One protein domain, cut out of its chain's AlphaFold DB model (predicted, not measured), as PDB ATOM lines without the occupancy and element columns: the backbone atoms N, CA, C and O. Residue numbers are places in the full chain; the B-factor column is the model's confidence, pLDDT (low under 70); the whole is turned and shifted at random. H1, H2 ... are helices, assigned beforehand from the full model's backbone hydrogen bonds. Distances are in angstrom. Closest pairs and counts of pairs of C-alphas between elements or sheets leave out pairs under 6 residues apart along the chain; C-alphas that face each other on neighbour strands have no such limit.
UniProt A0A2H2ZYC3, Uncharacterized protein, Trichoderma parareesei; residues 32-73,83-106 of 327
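AT A GLANCE: This is residues 32 to 73 and 83 to 106 of the 327 residues of an uncharacterized protein of Trichoderma parareesei (UniProt A0A2H2ZYC3). One long helix, H4, makes the longest part of this small model, and two other helices, H1 and H3, pack on its first part, residues 86 to 94, while its last residues, 101 to 106, stick out on their own. H1 crosses H4 steeply, H3 meets the same part of H4, and the short H2 sits near H1 and H3 but away from H4. The printed part has 66 residues, with four named helices in the order H1, H2, H3, H4 and no named strand; the class is all helix. It is compact, with a radius of gyration of the C-alphas of 11.7 A, and only just elongated, spanning 36 by 24 by 17 A.

HOW THE PARTS SIT: Start with H4, residues 86 to 106, the longest helix. Look next at H1, residues 32 to 44, which touches H4 at residues 86 to 94 of H4 alone; the closest C-alphas, those of Ala 39 and Val 89, are 5.6 A apart. The two run opposite ways at a steep tilt of 51 degrees. At Val 89 you also find H3, residues 63 to 70, which touches H4 at residues 88 to 92 of H4 alone; the closest C-alphas are those of Cys 64 and Val 89, 6.0 A apart. H3 and H4 run opposite ways at a steep tilt of 63 degrees. H1 and H3 are close but not clearly touching, their closest C-alphas, of Ile 43 and Ala 68, being 7.9 A apart; they run the same way at a shallow tilt of 29 degrees. Now find H2, residues 49 to 52, which is close to H1 but not clearly touching, with the C-alphas of Leu 42 and Ile 50 closest at 6.9 A. It is likewise close to H3 but not clearly touching, with Tyr 51 and Leu 65 closest at 7.6 A between C-alphas. H2 and H4 are apart. In H1, H3 and H4 every O i to N i+4 pair is within hydrogen-bond range; H2 is too short for such a pair, and its 1 O i to N i+3 pair is within range.

IN THESE COORDINATES: Find C-alpha 86 at (266.628, 198.371, 174.600); from there H4 runs 30.6 A to C-alpha 106 at (255.840, 221.483, 157.770). H1 begins at C-alpha 32, at (272.331, 208.963, 169.104), and runs 18.1 A to C-alpha 44. H3 runs 10.1 A, from His 63 to Gln 70, and H2 is the short helix from Ala 49 to Gln 52.

THE WHOLE: The two C-alphas farthest apart, those of Arg 73 and Arg 105, are 36.9 A apart. Residues 74 to 82 are cut out, and C-alphas 73 and 83 are 12.6 A apart across the cut, which falls in the link from H3 to H4. Of the links printed whole, H1 to H2 is tight, H2 to H3 is short, and no link is long. The mean pLDDT of the printed part is 70.1; look for values under 70 at residues 45 to 73, residue 83 and residues 102 to 106.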
ATOM      1  N   ASN A  32     272.093 210.357 168.721       87.94
ATOM      2  CA  ASN A  32     272.331 208.963 169.104       87.94
ATOM      3  C   ASN A  32     272.665 208.796 170.593       87.94
ATOM      4  O   ASN A  32     272.186 207.872 171.247       87.94
ATOM      5  N   TYR A  33     273.459 209.704 171.166       87.69
ATOM      6  CA  TYR A  33     273.745 209.686 172.599       87.69
ATOM      7  C   TYR A  33     272.485 209.993 173.413       87.69
ATOM      8  O   TYR A  33     272.224 209.347 174.433       87.69
ATOM      9  N   LEU A  34     271.692 210.974 172.973       86.25
ATOM     10  CA  LEU A  34     270.420 211.305 173.611       86.25
ATOM     11  C   LEU A  34     269.486 210.089 173.600       86.25
ATOM     12  O   LEU A  34     268.978 209.720 174.654       86.25
ATOM     13  N   VAL A  35     269.328 209.422 172.457       87.81
ATOM     14  CA  VAL A  35     268.493 208.220 172.323       87.81
ATOM     15  C   VAL A  35     268.995 207.092 173.226       87.81
ATOM     16  O   VAL A  35     268.245 206.590 174.058       87.81
ATOM     17  N   ARG A  36     270.288 206.760 173.174       88.75
ATOM     18  CA  ARG A  36     270.873 205.693 174.005       88.75
ATOM     19  C   ARG A  36     270.735 205.969 175.502       88.75
ATOM     20  O   ARG A  36     270.414 205.070 176.277       88.75
ATOM     21  N   SER A  37     270.983 207.207 175.931       85.06
ATOM     22  CA  SER A  37     270.904 207.593 177.349       85.06
ATOM     23  C   SER A  37     269.467 207.678 177.865       85.06
ATOM     24  O   SER A  37     269.212 207.347 179.024       85.06
ATOM     25  N   THR A  38     268.520 208.084 177.019       83.94
ATOM     26  CA  THR A  38     267.092 208.111 177.360       83.94
ATOM     27  C   THR A  38     266.495 206.711 177.373       83.94
ATOM     28  O   THR A  38     265.838 206.375 178.352       83.94
ATOM     29  N   ALA A  39     266.805 205.856 176.395       86.25
ATOM     30  CA  ALA A  39     266.403 204.450 176.398       86.25
ATOM     31  C   ALA A  39     266.923 203.715 177.638       86.25
ATOM     32  O   ALA A  39     266.151 203.066 178.343       86.25
ATOM     33  N   LYS A  40     268.210 203.897 177.968       86.75
ATOM     34  CA  LYS A  40     268.805 203.369 179.202       86.75
ATOM     35  C   LYS A  40     268.026 203.832 180.438       86.75
ATOM     36  O   LYS A  40     267.617 203.010 181.250       86.75
ATOM     37  N   ARG A  41     267.756 205.138 180.543       82.56
ATOM     38  CA  ARG A  41     266.993 205.706 181.661       82.56
ATOM     39  C   ARG A  41     265.581 205.139 181.744       82.56
ATOM     40  O   ARG A  41     265.137 204.866 182.845       82.56
ATOM     41  N   LEU A  42     264.878 204.975 180.625       78.25
ATOM     42  CA  LEU A  42     263.515 204.444 180.611       78.25
ATOM     43  C   LEU A  42     263.485 203.016 181.165       78.25
ATOM     44  O   LEU A  42     262.716 202.736 182.079       78.25
ATOM     45  N   ILE A  43     264.401 202.162 180.707       77.38
ATOM     46  CA  ILE A  43     264.511 200.760 181.139       77.38
ATOM     47  C   ILE A  43     264.898 200.651 182.621       77.38
ATOM     48  O   ILE A  43     264.339 199.833 183.355       77.38
ATOM     49  N   GLU A  44     265.843 201.478 183.070       79.25
ATOM     50  CA  GLU A  44     266.357 201.459 184.445       79.25
ATOM     51  C   GLU A  44     265.427 202.170 185.439       79.25
ATOM     52  O   GLU A  44     265.406 201.840 186.629       79.25
ATOM     53  N   SER A  45     264.640 203.148 184.984       69.81
ATOM     54  CA  SER A  45     263.817 203.962 185.871       69.81
ATOM     55  C   SER A  45     262.595 203.209 186.391       69.81
ATOM     56  O   SER A  45     261.854 202.560 185.658       69.81
ATOM     57  N   LYS A  46     262.345 203.363 187.693       66.00
ATOM     58  CA  LYS A  46     261.111 202.907 188.355       66.00
ATOM     59  C   LYS A  46     259.974 203.936 188.246       66.00
ATOM     60  O   LYS A  46     258.844 203.660 188.633       66.00
ATOM     61  N   ASN A  47     260.279 205.133 187.734       63.97
ATOM     62  CA  ASN A  47     259.385 206.285 187.736       63.97
ATOM     63  C   ASN A  47     258.630 206.417 186.411       63.97
ATOM     64  O   ASN A  47     259.193 206.792 185.384       63.97
ATOM     65  N   HIS A  48     257.316 206.221 186.481       60.41
ATOM     66  CA  HIS A  48     256.391 206.302 185.348       60.41
ATOM     67  C   HIS A  48     256.288 207.708 184.722       60.41
ATOM     68  O   HIS A  48     255.889 207.844 183.568       60.41
ATOM     69  N   ALA A  49     256.686 208.756 185.451       60.97
ATOM     70  CA  ALA A  49     256.640 210.143 184.980       60.97
ATOM     71  C   ALA A  49     257.598 210.431 183.809       60.97
ATOM     72  O   ALA A  49     257.362 211.351 183.029       60.97
ATOM     73  N   ILE A  50     258.670 209.644 183.650       63.50
ATOM     74  CA  ILE A  50     259.643 209.840 182.562       63.50
ATOM     75  C   ILE A  50     259.012 209.471 181.210       63.50
ATOM     76  O   ILE A  50     259.299 210.118 180.209       63.50
ATOM     77  N   TYR A  51     258.086 208.509 181.191       63.06
ATOM     78  CA  TYR A  51     257.350 208.108 179.988       63.06
ATOM     79  C   TYR A  51     256.344 209.170 179.532       63.06
ATOM     80  O   TYR A  51     256.192 209.395 178.332       63.06
ATOM     81  N   GLN A  52     255.716 209.882 180.475       59.72
ATOM     82  CA  GLN A  52     254.762 210.949 180.154       59.72
ATOM     83  C   GLN A  52     255.410 212.087 179.363       59.72
ATOM     84  O   GLN A  52     254.754 212.696 178.531       59.72
ATOM     85  N   GLN A  53     256.709 212.349 179.549       63.34
ATOM     86  CA  GLN A  53     257.419 213.396 178.803       63.34
ATOM     87  C   GLN A  53     257.465 213.140 177.287       63.34
ATOM     88  O   GLN A  53     257.645 214.090 176.526       63.34
ATOM     89  N   PHE A  54     257.281 211.890 176.856       61.12
ATOM     90  CA  PHE A  54     257.334 211.485 175.451       61.12
ATOM     91  C   PHE A  54     255.951 211.200 174.846       61.12
ATOM     92  O   PHE A  54     255.830 211.154 173.628       61.12
ATOM     93  N   SER A  55     254.893 211.081 175.659       55.75
ATOM     94  CA  SER A  55     253.530 210.771 175.197       55.75
ATOM     95  C   SER A  55     252.686 211.997 174.810       55.75
ATOM     96  O   SER A  55     251.497 211.858 174.543       55.75
ATOM     97  N   TYR A  56     253.256 213.207 174.814       50.88
ATOM     98  CA  TYR A  56     252.513 214.455 174.561       50.88
ATOM     99  C   TYR A  56     252.337 214.822 173.082       50.88
ATOM    100  O   TYR A  56     251.682 215.820 172.785       50.88
ATOM    101  N   GLN A  57     252.903 214.060 172.146       52.53
ATOM    102  CA  GLN A  57     252.678 214.295 170.720       52.53
ATOM    103  C   GLN A  57     251.631 213.305 170.206       52.53
ATOM    104  O   GLN A  57     251.696 212.119 170.515       52.53
ATOM    105  N   GLN A  58     250.630 213.836 169.497       48.62
ATOM    106  CA  GLN A  58     249.523 213.094 168.890       48.62
ATOM    107  C   GLN A  58     250.022 211.783 168.279       48.62
ATOM    108  O   GLN A  58     251.021 211.766 167.566       48.62
ATOM    109  N   TRP A  59     249.349 210.705 168.664       47.97
ATOM    110  CA  TRP A  59     249.849 209.340 168.707       47.97
ATOM    111  C   TRP A  59     250.577 208.885 167.442       47.97
ATOM    112  O   TRP A  59     249.974 208.786 166.375       47.97
ATOM    113  N   PRO A  60     251.787 208.355 167.629       51.69
ATOM    114  CA  PRO A  60     252.128 207.093 167.013       51.69
ATOM    115  C   PRO A  60     252.090 206.052 168.131       51.69
ATOM    116  O   PRO A  60     252.709 206.217 169.186       51.69
ATOM    117  N   SER A  61     251.289 205.007 167.937       59.12
ATOM    118  CA  SER A  61     251.162 203.889 168.874       59.12
ATOM    119  C   SER A  61     252.464 203.081 168.894       59.12
ATOM    120  O   SER A  61     252.588 202.036 168.263       59.12
ATOM    121  N   TYR A  62     253.470 203.594 169.593       63.00
ATOM    122  CA  TYR A  62     254.752 202.933 169.777       63.00
ATOM    123  C   TYR A  62     254.586 201.787 170.775       63.00
ATOM    124  O   TYR A  62     254.528 201.989 171.995       63.00
ATOM    125  N   HIS A  63     254.465 200.571 170.241       60.53
ATOM    126  CA  HIS A  63     254.182 199.367 171.015       60.53
ATOM    127  C   HIS A  63     255.226 199.093 172.101       60.53
ATOM    128  O   HIS A  63     254.860 198.564 173.148       60.53
ATOM    129  N   CYS A  64     256.498 199.485 171.934       63.75
ATOM    130  CA  CYS A  64     257.500 199.215 172.967       63.75
ATOM    131  C   CYS A  64     257.475 200.247 174.109       63.75
ATOM    132  O   CYS A  64     257.707 199.879 175.261       63.75
ATOM    133  N   LEU A  65     257.117 201.508 173.831       65.31
ATOM    134  CA  LEU A  65     256.903 202.530 174.863       65.31
ATOM    135  C   LEU A  65     255.600 202.276 175.635       65.31
ATOM    136  O   LEU A  65     255.573 202.452 176.853       65.31
ATOM    137  N   SER A  66     254.557 201.791 174.954       60.47
ATOM    138  CA  SER A  66     253.294 201.346 175.563       60.47
ATOM    139  C   SER A  66     253.460 200.038 176.353       60.47
ATOM    140  O   SER A  66     253.003 199.934 177.491       60.47
ATOM    141  N   GLY A  67     254.207 199.068 175.816       58.78
ATOM    142  CA  GLY A  67     254.506 197.789 176.466       58.78
ATOM    143  C   GLY A  67     255.385 197.928 177.713       58.78
ATOM    144  O   GLY A  67     255.092 197.316 178.737       58.78
ATOM    145  N   ALA A  68     256.399 198.809 177.697       59.47
ATOM    146  CA  ALA A  68     257.146 199.175 178.911       59.47
ATOM    147  C   ALA A  68     256.243 199.792 179.990       59.47
ATOM    148  O   ALA A  68     256.482 199.607 181.184       59.47
ATOM    149  N   TRP A  69     255.218 200.533 179.571       56.38
ATOM    150  CA  TRP A  69     254.267 201.184 180.463       56.38
ATOM    151  C   TRP A  69     253.258 200.194 181.064       56.38
ATOM    152  O   TRP A  69     252.871 200.340 182.224       56.38
ATOM    153  N   GLN A  70     252.861 199.170 180.304       57.00
ATOM    154  CA  GLN A  70     251.945 198.110 180.736       57.00
ATOM    155  C   GLN A  70     252.632 197.057 181.620       57.00
ATOM    156  O   GLN A  70     252.064 196.671 182.636       57.00
ATOM    157  N   ALA A  71     253.880 196.676 181.325       56.91
ATOM    158  CA  ALA A  71     254.633 195.653 182.068       56.91
ATOM    159  C   ALA A  71     255.008 196.035 183.521       56.91
ATOM    160  O   ALA A  71     255.607 195.234 184.234       56.91
ATOM    161  N   ARG A  72     254.705 197.263 183.970       56.38
ATOM    162  CA  ARG A  72     254.924 197.722 185.359       56.38
ATOM    163  C   ARG A  72     253.643 198.129 186.093       56.38
ATOM    164  O   ARG A  72     253.719 198.609 187.227       56.38
ATOM    165  N   ARG A  73     252.468 197.976 185.474       51.59
ATOM    166  CA  ARG A  73     251.195 198.337 186.100       51.59
ATOM    167  C   ARG A  73     250.736 197.238 187.057       51.59
ATOM    168  O   ARG A  73     250.357 196.166 186.616       51.59
ATOM    169  N   ARG A  83     259.825 192.349 178.828       63.66
ATOM    170  CA  ARG A  83     260.425 193.680 178.933       63.66
ATOM    171  C   ARG A  83     260.872 194.088 177.532       63.66
ATOM    172  O   ARG A  83     261.579 193.312 176.887       63.66
ATOM    173  N   PRO A  84     260.493 195.280 177.047       71.12
ATOM    174  CA  PRO A  84     260.918 195.700 175.727       71.12
ATOM    175  C   PRO A  84     262.441 195.780 175.694       71.12
ATOM    176  O   PRO A  84     263.075 196.372 176.574       71.12
ATOM    177  N   LEU A  85     263.025 195.162 174.669       79.50
ATOM    178  CA  LEU A  85     264.457 195.228 174.429       79.50
ATOM    179  C   LEU A  85     264.878 196.683 174.235       79.50
ATOM    180  O   LEU A  85     264.168 197.482 173.619       79.50
ATOM    181  N   ARG A  86     266.078 197.018 174.713       82.88
ATOM    182  CA  ARG A  86     266.628 198.371 174.600       82.88
ATOM    183  C   ARG A  86     266.640 198.890 173.166       82.88
ATOM    184  O   ARG A  86     266.292 200.043 172.948       82.88
ATOM    185  N   ALA A  87     266.956 198.025 172.207       82.75
ATOM    186  CA  ALA A  87     266.929 198.358 170.790       82.75
ATOM    187  C   ALA A  87     265.541 198.817 170.304       82.75
ATOM    188  O   ALA A  87     265.451 199.708 169.465       82.75
ATOM    189  N   HIS A  88     264.452 198.257 170.846       82.69
ATOM    190  CA  HIS A  88     263.092 198.664 170.484       82.69
ATOM    191  C   HIS A  88     262.776 200.059 171.020       82.69
ATOM    192  O   HIS A  88     262.258 200.896 170.288       82.69
ATOM    193  N   VAL A  89     263.173 200.336 172.266       82.38
ATOM    194  CA  VAL A  89     263.008 201.663 172.881       82.38
ATOM    195  C   VAL A  89     263.826 202.713 172.134       82.38
ATOM    196  O   VAL A  89     263.340 203.816 171.900       82.38
ATOM    197  N   GLU A  90     265.048 202.378 171.721       86.69
ATOM    198  CA  GLU A  90     265.880 203.270 170.909       86.69
ATOM    199  C   GLU A  90     265.235 203.555 169.542       86.69
ATOM    200  O   GLU A  90     265.153 204.719 169.147       86.69
ATOM    201  N   ARG A  91     264.706 202.530 168.856       84.69
ATOM    202  CA  ARG A  91     264.001 202.680 167.572       84.69
ATOM    203  C   ARG A  91     262.783 203.601 167.681       84.69
ATOM    204  O   ARG A  91     262.640 204.515 166.871       84.69
ATOM    205  N   ASP A  92     261.949 203.412 168.699       83.62
ATOM    206  CA  ASP A  92     260.747 204.233 168.886       83.62
ATOM    207  C   ASP A  92     261.117 205.685 169.231       83.62
ATOM    208  O   ASP A  92     260.512 206.626 168.718       83.62
ATOM    209  N   LEU A  93     262.177 205.901 170.019       83.75
ATOM    210  CA  LEU A  93     262.705 207.242 170.284       83.75
ATOM    211  C   LEU A  93     263.243 207.924 169.020       83.75
ATOM    212  O   LEU A  93     263.017 209.122 168.838       83.75
ATOM    213  N   HIS A  94     263.921 207.186 168.138       85.81
ATOM    214  CA  HIS A  94     264.323 207.704 166.830       85.81
ATOM    215  C   HIS A  94     263.108 208.132 166.004       85.81
ATOM    216  O   HIS A  94     263.103 209.241 165.469       85.81
ATOM    217  N   ALA A  95     262.060 207.310 165.959       82.88
ATOM    218  CA  ALA A  95     260.840 207.622 165.224       82.88
ATOM    219  C   ALA A  95     260.141 208.886 165.760       82.88
ATOM    220  O   ALA A  95     259.760 209.748 164.968       82.88
ATOM    221  N   VAL A  96     260.058 209.064 167.086       79.94
ATOM    222  CA  VAL A  96     259.514 210.286 167.713       79.94
ATOM    223  C   VAL A  96     260.331 211.525 167.329       79.94
ATOM    224  O   VAL A  96     259.770 212.570 166.993       79.94
ATOM    225  N   ILE A  97     261.664 211.433 167.378       81.00
ATOM    226  CA  ILE A  97     262.554 212.559 167.060       81.00
ATOM    227  C   ILE A  97     262.428 212.944 165.582       81.00
ATOM    228  O   ILE A  97     262.316 214.134 165.268       81.00
ATOM    229  N   THR A  98     262.399 211.960 164.683       81.81
ATOM    230  CA  THR A  98     262.233 212.181 163.242       81.81
ATOM    231  C   THR A  98     260.861 212.776 162.928       81.81
ATOM    232  O   THR A  98     260.794 213.802 162.253       81.81
ATOM    233  N   ALA A  99     259.780 212.237 163.498       76.25
ATOM    234  CA  ALA A  99     258.427 212.768 163.318       76.25
ATOM    235  C   ALA A  99     258.297 214.216 163.820       76.25
ATOM    236  O   ALA A  99     257.691 215.061 163.159       76.25
ATOM    237  N   SER A 100     258.924 214.550 164.953       70.31
ATOM    238  CA  SER A 100     258.944 215.928 165.452       70.31
ATOM    239  C   SER A 100     259.726 216.872 164.529       70.31
ATOM    240  O   SER A 100     259.359 218.045 164.427       70.31
ATOM    241  N   ARG A 101     260.794 216.401 163.871       70.75
ATOM    242  CA  ARG A 101     261.573 217.190 162.899       70.75
ATOM    243  C   ARG A 101     260.777 217.426 161.614       70.75
ATOM    244  O   ARG A 101     260.768 218.545 161.105       70.75
ATOM    245  N   GLU A 102     260.052 216.411 161.158       68.06
ATOM    246  CA  GLU A 102     259.129 216.470 160.021       68.06
ATOM    247  C   GLU A 102     258.013 217.504 160.261       68.06
ATOM    248  O   GLU A 102     257.758 218.383 159.436       68.06
ATOM    249  N   GLN A 103     257.391 217.485 161.445       62.62
ATOM    250  CA  GLN A 103     256.358 218.457 161.819       62.62
ATOM    251  C   GLN A 103     256.883 219.895 161.930       62.62
ATOM    252  O   GLN A 103     256.147 220.840 161.642       62.62
ATOM    253  N   GLN A 104     258.136 220.086 162.355       60.62
ATOM    254  CA  GLN A 104     258.771 221.408 162.395       60.62
ATOM    255  C   GLN A 104     259.021 221.946 160.980       60.62
ATOM    256  O   GLN A 104     258.751 223.120 160.731       60.62
ATOM    257  N   ARG A 105     259.450 221.090 160.043       57.62
ATOM    258  CA  ARG A 105     259.610 221.459 158.626       57.62
ATOM    259  C   ARG A 105     258.280 221.884 158.003       57.62
ATOM    260  O   ARG A 105     258.199 222.973 157.450       57.62
ATOM    261  N   LYS A 106     257.198 221.134 158.243       57.44
ATOM    262  CA  LYS A 106     255.840 221.483 157.770       57.44
ATOM    263  C   LYS A 106     255.303 222.820 158.305       57.44
ATOM    264  O   LYS A 106     254.395 223.398 157.714       57.44
TER     265      LYS A 106